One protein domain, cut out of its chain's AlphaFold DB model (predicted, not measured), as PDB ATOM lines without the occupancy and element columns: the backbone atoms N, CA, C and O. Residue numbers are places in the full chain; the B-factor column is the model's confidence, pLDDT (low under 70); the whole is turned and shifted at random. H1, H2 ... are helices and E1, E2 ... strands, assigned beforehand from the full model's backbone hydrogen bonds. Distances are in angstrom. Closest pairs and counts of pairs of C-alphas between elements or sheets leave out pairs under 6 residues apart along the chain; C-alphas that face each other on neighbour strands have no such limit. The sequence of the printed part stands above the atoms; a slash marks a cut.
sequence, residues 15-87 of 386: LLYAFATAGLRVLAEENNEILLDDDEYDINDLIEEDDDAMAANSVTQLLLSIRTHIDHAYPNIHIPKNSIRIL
ATOM      1  N   LEU A  15      26.985  46.089   9.199       89.56
ATOM      2  CA  LEU A  15      25.730  46.059   8.450       89.56
ATOM      3  C   LEU A  15      25.967  45.540   7.029       89.56
ATOM      4  O   LEU A  15      26.855  46.040   6.329       89.56
ATOM      5  N   LEU A  16      25.154  44.580   6.590       90.88
ATOM      6  CA  LEU A  16      25.182  44.056   5.228       90.88
ATOM      7  C   LEU A  16      23.934  44.460   4.443       90.88
ATOM      8  O   LEU A  16      22.801  44.198   4.845       90.88
ATOM      9  N   TYR A  17      24.196  45.047   3.278       91.38
ATOM     10  CA  TYR A  17      23.220  45.317   2.234       91.38
ATOM     11  C   TYR A  17      23.661  44.567   0.974       91.38
ATOM     12  O   TYR A  17      24.805  44.721   0.534       91.38
ATOM     13  N   ALA A  18      22.772  43.752   0.416       90.94
ATOM     14  CA  ALA A  18      22.966  43.014  -0.819       90.94
ATOM     15  C   ALA A  18      21.781  43.271  -1.750       90.94
ATOM     16  O   ALA A  18      20.647  42.898  -1.478       90.94
ATOM     17  N   PHE A  19      22.066  43.910  -2.873       92.12
ATOM     18  CA  PHE A  19      21.049  44.320  -3.818       92.12
ATOM     19  C   PHE A  19      21.264  43.608  -5.147       92.12
ATOM     20  O   PHE A  19      22.378  43.598  -5.674       92.12
ATOM     21  N   ALA A  20      20.203  43.013  -5.678       92.44
ATOM     22  CA  ALA A  20      20.171  42.509  -7.043       92.44
ATOM     23  C   ALA A  20      19.497  43.528  -7.967       92.44
ATOM     24  O   ALA A  20      18.734  44.372  -7.507       92.44
ATOM     25  N   THR A  21      19.768  43.460  -9.270       93.94
ATOM     26  CA  THR A  21      19.235  44.429 -10.239       93.94
ATOM     27  C   THR A  21      18.534  43.733 -11.410       93.94
ATOM     28  O   THR A  21      17.845  42.730 -11.217       93.94
ATOM     29  N   ALA A  22      18.663  44.253 -12.633       94.56
ATOM     30  CA  ALA A  22      17.865  43.851 -13.787       94.56
ATOM     31  C   ALA A  22      17.889  42.357 -14.126       94.56
ATOM     32  O   ALA A  22      16.883  41.846 -14.593       94.56
ATOM     33  N   GLY A  23      18.988  41.639 -13.874       92.44
ATOM     34  CA  GLY A  23      19.046  40.198 -14.151       92.44
ATOM     35  C   GLY A  23      17.975  39.399 -13.399       92.44
ATOM     36  O   GLY A  23      17.300  38.571 -14.001       92.44
ATOM     37  N   LEU A  24      17.766  39.688 -12.107       91.50
ATOM     38  CA  LEU A  24      16.689  39.050 -11.339       91.50
ATOM     39  C   LEU A  24      15.311  39.640 -11.659       91.50
ATOM     40  O   LEU A  24      14.326  38.922 -11.533       91.50
ATOM     41  N   ARG A  25      15.231  40.900 -12.121       92.00
ATOM     42  CA  ARG A  25      13.973  41.471 -12.640       92.00
ATOM     43  C   ARG A  25      13.493  40.730 -13.891       92.00
ATOM     44  O   ARG A  25      12.330  40.358 -13.953       92.00
ATOM     45  N   VAL A  26      14.399  40.456 -14.832       91.75
ATOM     46  CA  VAL A  26      14.095  39.658 -16.031       91.75
ATOM     47  C   VAL A  26      13.698  38.233 -15.653       91.75
ATOM     48  O   VAL A  26      12.674  37.756 -16.121       91.75
ATOM     49  N   LEU A  27      14.450  37.573 -14.764       89.56
ATOM     50  CA  LEU A  27      14.120  36.210 -14.332       89.56
ATOM     51  C   LEU A  27      12.735  36.128 -13.668       89.56
ATOM     52  O   LEU A  27      11.989  35.182 -13.905       89.56
ATOM     53  N   ALA A  28      12.387  37.118 -12.845       86.94
ATOM     54  CA  ALA A  28      11.064  37.193 -12.242       86.94
ATOM     55  C   ALA A  28       9.967  37.363 -13.306       86.94
ATOM     56  O   ALA A  28       8.967  36.649 -13.259       86.94
ATOM     57  N   GLU A  29      10.171  38.239 -14.299       88.06
ATOM     58  CA  GLU A  29       9.233  38.430 -15.415       88.06
ATOM     59  C   GLU A  29       9.041  37.137 -16.227       88.06
ATOM     60  O   GLU A  29       7.907  36.731 -16.479       88.06
ATOM     61  N   GLU A  30      10.128  36.437 -16.557       87.56
ATOM     62  CA  GLU A  30      10.100  35.159 -17.285       87.56
ATOM     63  C   GLU A  30       9.343  34.058 -16.521       87.56
ATOM     64  O   GLU A  30       8.657  33.231 -17.129       87.56
ATOM     65  N   ASN A  31       9.420  34.070 -15.189       84.50
ATOM     66  CA  ASN A  31       8.725  33.120 -14.322       84.50
ATOM     67  C   ASN A  31       7.297  33.559 -13.941       84.50
ATOM     68  O   ASN A  31       6.617  32.827 -13.218       84.50
ATOM     69  N   ASN A  32       6.811  34.710 -14.429       82.00
ATOM     70  CA  ASN A  32       5.564  35.351 -13.986       82.00
ATOM     71  C   ASN A  32       5.506  35.567 -12.460       82.00
ATOM     72  O   ASN A  32       4.444  35.457 -11.839       82.00
ATOM     73  N   GLU A  33       6.650  35.852 -11.847       80.38
ATOM     74  CA  GLU A  33       6.757  36.160 -10.427       80.38
ATOM     75  C   GLU A  33       6.463  37.644 -10.204       80.38
ATOM     76  O   GLU A  33       7.074  38.523 -10.812       80.38
ATOM     77  N   ILE A  34       5.525  37.933  -9.303       69.56
ATOM     78  CA  ILE A  34       5.299  39.301  -8.837       69.56
ATOM     79  C   ILE A  34       6.447  39.641  -7.891       69.56
ATOM     80  O   ILE A  34       6.580  39.040  -6.822       69.56
ATOM     81  N   LEU A  35       7.281  40.595  -8.302       67.81
ATOM     82  CA  LEU A  35       8.207  41.241  -7.389       67.81
ATOM     83  C   LEU A  35       7.396  42.156  -6.478       67.81
ATOM     84  O   LEU A  35       6.586  42.948  -6.956       67.81
ATOM     85  N   LEU A  36       7.591  42.005  -5.172       57.31
ATOM     86  CA  LEU A  36       7.025  42.913  -4.184       57.31
ATOM     87  C   LEU A  36       7.769  44.245  -4.330       57.31
ATOM     88  O   LEU A  36       8.874  44.409  -3.815       57.31
ATOM     89  N   ASP A  37       7.204  45.128  -5.148       46.56
ATOM     90  CA  ASP A  37       7.503  46.553  -5.133       46.56
ATOM     91  C   ASP A  37       6.783  47.150  -3.918       46.56
ATOM     92  O   ASP A  37       5.649  46.777  -3.618       46.56
ATOM     93  N   ASP A  38       7.441  48.096  -3.264       44.31
ATOM     94  CA  ASP A  38       6.950  48.903  -2.149       44.31
ATOM     95  C   ASP A  38       7.055  48.293  -0.742       44.31
ATOM     96  O   ASP A  38       7.036  47.088  -0.507       44.31
ATOM     97  N   ASP A  39       7.212  49.210   0.210       44.44
ATOM     98  CA  ASP A  39       7.614  49.067   1.612       44.44
ATOM     99  C   ASP A  39       6.694  48.198   2.504       44.44
ATOM    100  O   ASP A  39       6.735  48.306   3.731       44.44
ATOM    101  N   GLU A  40       5.826  47.378   1.912       41.31
ATOM    102  CA  GLU A  40       4.750  46.647   2.583       41.31
ATOM    103  C   GLU A  40       5.157  45.229   3.018       41.31
ATOM    104  O   GLU A  40       4.582  44.712   3.974       41.31
ATOM    105  N   TYR A  41       6.176  44.628   2.388       48.09
ATOM    106  CA  TYR A  41       6.671  43.293   2.744       48.09
ATOM    107  C   TYR A  41       8.197  43.206   2.680       48.09
ATOM    108  O   TYR A  41       8.800  43.143   1.606       48.09
ATOM    109  N   ASP A  42       8.830  43.146   3.849       57.59
ATOM    110  CA  ASP A  42      10.236  42.781   3.954       57.59
ATOM    111  C   ASP A  42      10.380  41.262   3.783       57.59
ATOM    112  O   ASP A  42       9.577  40.480   4.293       57.59
ATOM    113  N   ILE A  43      11.458  40.809   3.141       60.19
ATOM    114  CA  ILE A  43      11.836  39.390   3.147       60.19
ATOM    115  C   ILE A  43      11.961  38.834   4.577       60.19
ATOM    116  O   ILE A  43      11.784  37.640   4.794       60.19
ATOM    117  N   ASN A  44      12.240  39.698   5.557       55.03
ATOM    118  CA  ASN A  44      12.170  39.373   6.978       55.03
ATOM    119  C   ASN A  44      10.781  38.960   7.446       55.03
ATOM    120  O   ASN A  44      10.668  38.017   8.222       55.03
ATOM    121  N   ASP A  45       9.740  39.640   6.977       57.72
ATOM    122  CA  ASP A  45       8.370  39.372   7.404       57.72
ATOM    123  C   ASP A  45       7.903  38.012   6.835       57.72
ATOM    124  O   ASP A  45       7.200  37.263   7.505       57.72
ATOM    125  N   LEU A  46       8.436  37.604   5.673       57.81
ATOM    126  CA  LEU A  46       8.227  36.268   5.092       57.81
ATOM    127  C   LEU A  46       8.947  35.133   5.842       57.81
ATOM    128  O   LEU A  46       8.512  33.986   5.770       57.81
ATOM    129  N   ILE A  47      10.050  35.423   6.541       55.84
ATOM    130  CA  ILE A  47      10.751  34.440   7.388       55.84
ATOM    131  C   ILE A  47      10.017  34.258   8.721       55.84
ATOM    132  O   ILE A  47      10.021  33.163   9.277       55.84
ATOM    133  N   GLU A  48       9.416  35.325   9.250       54.97
ATOM    134  CA  GLU A  48       8.734  35.298  10.547       54.97
ATOM    135  C   GLU A  48       7.343  34.638  10.488       54.97
ATOM    136  O   GLU A  48       6.895  34.106  11.506       54.97
ATOM    137  N   GLU A  49       6.677  34.628   9.326       55.53
ATOM    138  CA  GLU A  49       5.280  34.176   9.201       55.53
ATOM    139  C   GLU A  49       5.070  32.724   8.706       55.53
ATOM    140  O   GLU A  49       3.923  32.284   8.668       55.53
ATOM    141  N   ASP A  50       6.118  31.934   8.409       50.81
ATOM    142  CA  ASP A  50       5.994  30.539   7.900       50.81
ATOM    143  C   ASP A  50       5.000  30.427   6.710       50.81
ATOM    144  O   ASP A  50       4.307  29.422   6.523       50.81
ATOM    145  N   ASP A  51       4.888  31.487   5.899       51.28
ATOM    146  CA  ASP A  51       3.844  31.590   4.879       51.28
ATOM    147  C   ASP A  51       4.291  30.892   3.578       51.28
ATOM    148  O   ASP A  51       4.757  31.496   2.602       51.28
ATOM    149  N   ASP A  52       4.153  29.561   3.579       50.59
ATOM    150  CA  ASP A  52       4.522  28.625   2.501       50.59
ATOM    151  C   ASP A  52       3.961  29.017   1.115       50.59
ATOM    152  O   ASP A  52       4.487  28.602   0.078       50.59
ATOM    153  N   ALA A  53       2.893  29.819   1.067       51.19
ATOM    154  CA  ALA A  53       2.256  30.253  -0.174       51.19
ATOM    155  C   ALA A  53       3.029  31.370  -0.906       51.19
ATOM    156  O   ALA A  53       3.005  31.408  -2.137       51.19
ATOM    157  N   MET A  54       3.728  32.258  -0.184       51.41
ATOM    158  CA  MET A  54       4.504  33.376  -0.759       51.41
ATOM    159  C   MET A  54       5.966  32.999  -1.041       51.41
ATOM    160  O   MET A  54       6.601  33.524  -1.956       51.41
ATOM    161  N   ALA A  55       6.460  31.996  -0.318       52.16
ATOM    162  CA  ALA A  55       7.707  31.280  -0.551       52.16
ATOM    163  C   ALA A  55       7.751  30.500  -1.893       52.16
ATOM    164  O   ALA A  55       8.762  29.874  -2.198       52.16
ATOM    165  N   ALA A  56       6.703  30.512  -2.721       55.06
ATOM    166  CA  ALA A  56       6.659  29.732  -3.962       55.06
ATOM    167  C   ALA A  56       7.496  30.313  -5.126       55.06
ATOM    168  O   ALA A  56       7.809  29.585  -6.069       55.06
ATOM    169  N   ASN A  57       7.874  31.594  -5.066       69.88
ATOM    170  CA  ASN A  57       8.606  32.279  -6.138       69.88
ATOM    171  C   ASN A  57      10.113  31.973  -6.069       69.88
ATOM    172  O   ASN A  57      10.744  32.118  -5.019       69.88
ATOM    173  N   SER A  58      10.709  31.556  -7.189       78.06
ATOM    174  CA  SER A  58      12.104  31.104  -7.265       78.06
ATOM    175  C   SER A  58      13.108  32.214  -6.949       78.06
ATOM    176  O   SER A  58      14.140  31.950  -6.323       78.06
ATOM    177  N   VAL A  59      12.801  33.463  -7.314       82.12
ATOM    178  CA  VAL A  59      13.655  34.615  -7.021       82.12
ATOM    179  C   VAL A  59      13.581  34.971  -5.537       82.12
ATOM    180  O   VAL A  59      14.620  35.174  -4.905       82.12
ATOM    181  N   THR A  60      12.386  34.960  -4.943       76.81
ATOM    182  CA  THR A  60      12.207  35.156  -3.494       76.81
ATOM    183  C   THR A  60      12.960  34.089  -2.700       76.81
ATOM    184  O   THR A  60      13.697  34.415  -1.772       76.81
ATOM    185  N   GLN A  61      12.865  32.821  -3.113       80.00
ATOM    186  CA  GLN A  61      13.611  31.715  -2.505       80.00
ATOM    187  C   GLN A  61      15.127  31.884  -2.602       80.00
ATOM    188  O   GLN A  61      15.848  31.583  -1.649       80.00
ATOM    189  N   LEU A  62      15.629  32.394  -3.727       85.81
ATOM    190  CA  LEU A  62      17.049  32.693  -3.873       85.81
ATOM    191  C   LEU A  62      17.503  33.751  -2.858       85.81
ATOM    192  O   LEU A  62      18.521  33.559  -2.192       85.81
ATOM    193  N   LEU A  63      16.750  34.842  -2.709       86.06
ATOM    194  CA  LEU A  63      17.076  35.909  -1.758       86.06
ATOM    195  C   LEU A  63      16.977  35.432  -0.302       86.06
ATOM    196  O   LEU A  63      17.866  35.738   0.496       86.06
ATOM    197  N   LEU A  64      15.958  34.626   0.024       82.62
ATOM    198  CA  LEU A  64      15.792  33.991   1.336       82.62
ATOM    199  C   LEU A  64      16.987  33.092   1.650       82.62
ATOM    200  O   LEU A  64      17.608  33.223   2.700       82.62
ATOM    201  N   SER A  65      17.372  32.235   0.703       86.94
ATOM    202  CA  SER A  65      18.522  31.342   0.836       86.94
ATOM    203  C   SER A  65      19.827  32.110   1.071       86.94
ATOM    204  O   SER A  65      20.603  31.748   1.958       86.94
ATOM    205  N   ILE A  66      20.053  33.214   0.346       88.06
ATOM    206  CA  ILE A  66      21.210  34.095   0.563       88.06
ATOM    207  C   ILE A  66      21.187  34.664   1.983       88.06
ATOM    208  O   ILE A  66      22.196  34.590   2.685       88.06
ATOM    209  N   ARG A  67      20.044  35.200   2.422       86.94
ATOM    210  CA  ARG A  67      19.884  35.778   3.758       86.94
ATOM    211  C   ARG A  67      20.154  34.748   4.851       86.94
ATOM    212  O   ARG A  67      21.066  34.935   5.653       86.94
ATOM    213  N   THR A  68      19.438  33.625   4.820       87.06
ATOM    214  CA  THR A  68      19.587  32.519   5.771       87.06
ATOM    215  C   THR A  68      21.015  31.979   5.792       87.06
ATOM    216  O   THR A  68      21.534  31.635   6.853       87.06
ATOM    217  N   HIS A  69      21.682  31.899   4.638       90.56
ATOM    218  CA  HIS A  69      23.077  31.478   4.589       90.56
ATOM    219  C   HIS A  69      24.004  32.483   5.280       90.56
ATOM    220  O   HIS A  69      24.865  32.065   6.053       90.56
ATOM    221  N   ILE A  70      23.834  33.787   5.032       89.12
ATOM    222  CA  ILE A  70      24.661  34.826   5.656       89.12
ATOM    223  C   ILE A  70      24.441  34.852   7.171       89.12
ATOM    224  O   ILE A  70      25.428  34.831   7.905       89.12
ATOM    225  N   ASP A  71      23.188  34.821   7.632       85.81
ATOM    226  CA  ASP A  71      22.848  34.815   9.061       85.81
ATOM    227  C   ASP A  71      23.482  33.616   9.789       85.81
ATOM    228  O   ASP A  71      24.046  33.761  10.877       85.81
ATOM    229  N   HIS A  72      23.468  32.429   9.173       88.19
ATOM    230  CA  HIS A  72      24.084  31.234   9.756       88.19
ATOM    231  C   HIS A  72      25.617  31.225   9.676       88.19
ATOM    232  O   HIS A  72      26.282  30.795  10.621       88.19
ATOM    233  N   ALA A  73      26.197  31.639   8.547       92.56
ATOM    234  CA  ALA A  73      27.638  31.560   8.314       92.56
ATOM    235  C   ALA A  73      28.415  32.700   8.995       92.56
ATOM    236  O   ALA A  73      29.589  32.526   9.335       92.56
ATOM    237  N   TYR A  74      27.772  33.853   9.210       90.06
ATOM    238  CA  TYR A  74      28.416  35.079   9.673       90.06
ATOM    239  C   TYR A  74      27.638  35.747  10.822       90.06
ATOM    240  O   TYR A  74      27.117  36.846  10.655       90.06
ATOM    241  N   PRO A  75      27.655  35.180  12.043       84.06
ATOM    242  CA  PRO A  75      26.852  35.666  13.175       84.06
ATOM    243  C   PRO A  75      27.224  37.072  13.691       84.06
ATOM    244  O   PRO A  75      26.542  37.612  14.554       84.06
ATOM    245  N   ASN A  76      28.323  37.662  13.202       88.50
ATOM    246  CA  ASN A  76      28.735  39.037  13.522       88.50
ATOM    247  C   ASN A  76      28.287  40.062  12.461       88.50
ATOM    248  O   ASN A  76      28.586  41.248  12.599       88.50
ATOM    249  N   ILE A  77      27.645  39.612  11.382       89.06
ATOM    250  CA  ILE A  77      27.069  40.473  10.355       89.06
ATOM    251  C   ILE A  77      25.592  40.640  10.682       89.06
ATOM    252  O   ILE A  77      24.858  39.664  10.774       89.06
ATOM    253  N   HIS A  78      25.163  41.884  10.845       87.88
ATOM    254  CA  HIS A  78      23.758  42.216  10.968       87.88
ATOM    255  C   HIS A  78      23.196  42.530   9.581       87.88
ATOM    256  O   HIS A  78      23.782  43.304   8.819       87.88
ATOM    257  N   ILE A  79      22.060  41.925   9.253       87.56
ATOM    258  CA  ILE A  79      21.346  42.145   7.999       87.56
ATOM    259  C   ILE A  79      20.090  42.965   8.329       87.56
ATOM    260  O   ILE A  79      19.121  42.394   8.837       87.56
ATOM    261  N   PRO A  80      20.082  44.291   8.089       85.69
ATOM    262  CA  PRO A  80      18.917  45.115   8.380       85.69
ATOM    263  C   PRO A  80      17.651  44.666   7.645       85.69
ATOM    264  O   PRO A  80      17.674  43.864   6.700       85.69
ATOM    265  N   LYS A  81      16.530  45.244   8.076       81.31
ATOM    266  CA  LYS A  81      15.295  45.213   7.302       81.31
ATOM    267  C   LYS A  81      15.502  45.840   5.919       81.31
ATOM    268  O   LYS A  81      16.268  46.795   5.790       81.31
ATOM    269  N   ASN A  82      14.893  45.260   4.887       78.56
ATOM    270  CA  ASN A  82      14.976  45.697   3.486       78.56
ATOM    271  C   ASN A  82      16.403  45.804   2.901       78.56
ATOM    272  O   ASN A  82      16.629  46.524   1.924       78.56
ATOM    273  N   SER A  83      17.379  45.085   3.473       85.75
ATOM    274  CA  SER A  83      18.781  45.150   3.035       85.75
ATOM    275  C   SER A  83      19.193  44.047   2.058       85.75
ATOM    276  O   SER A  83      20.251  44.173   1.443       85.75
ATOM    277  N   ILE A  84      18.383  42.994   1.891       88.50
ATOM    278  CA  ILE A  84      18.549  41.971   0.849       88.50
ATOM    279  C   ILE A  84      17.306  41.966  -0.027       88.50
ATOM    280  O   ILE A  84      16.281  41.418   0.367       88.50
ATOM    281  N   ARG A  85      17.388  42.603  -1.195       88.50
ATOM    282  CA  ARG A  85      16.254  42.738  -2.121       88.50
ATOM    283  C   ARG A  85      16.703  43.054  -3.542       88.50
ATOM    284  O   ARG A  85      17.887  43.258  -3.811       88.50
ATOM    285  N   ILE A  86      15.741  43.114  -4.450       89.06
ATOM    286  CA  ILE A  86      15.947  43.587  -5.817       89.06
ATOM    287  C   ILE A  86      15.694  45.094  -5.827       89.06
ATOM    288  O   ILE A  86      14.715  45.556  -5.248       89.06
ATOM    289  N   LEU A  87      16.587  45.860  -6.448       91.31
ATOM    290  CA  LEU A  87      16.348  47.275  -6.707       91.31
ATOM    291  C   LEU A  87      15.407  47.422  -7.891       91.31
ATOM    292  O   LEU A  87      15.594  46.772  -8.932       91.31
TER     293      LEU A  87
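What this domain is: This is residues 15 to 87 of the 386 residues of a protein of Vannella sp. CB-2014 (UniProt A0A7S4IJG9). A long helix, H3, packs on a small sheet of E1 and E2, with H1 at its beginning and H2 crosswise on its first half; residues 48 to 53 stick out. The 73 printed residues, mostly helix by class, run E1, H1, H2, H3, E2, the strands parallel. The whole is compact, radius of gyration of the C-alphas 12.1 A, spanning 36 by 26 by 22 A.

How they stand to each other: E1, residues 18 to 20, and E2, residues 84 to 86, are parallel neighbours; N 20 and O 85, 3.0 A apart, are within hydrogen-bond range. H1, residues 22 to 30, touches H3, residues 58 to 73, at a steep tilt of 47 degrees, opposite ways, with residues 58 to 59 of H3 alone; the closest C-alphas, of Ala 28 and Val 59, are 6.4 A apart. H2, residues 43 to 48, touches residues 60 to 64 of H3 alone, the closest C-alphas being those of Ile 43 and Leu 64, 6.9 A. E1, the helices and E2 form a strand-helix-strand unit, parallel neighbour strands with helices between. In H1, H2 and H3 every O i to N i+4 pair is within hydrogen-bond range.

Where its parts are: E1, 6.8 A long, begins at C-alpha 18 (22.966, 43.014, -0.819). H3 measures 22.0 A. E2 ends at C-alpha 86 (15.947, 43.587, -5.817).

The domain as a whole: The printed part has no cut. The H1 to H2 link is long. Residues 34 to 57 have pLDDT under 70.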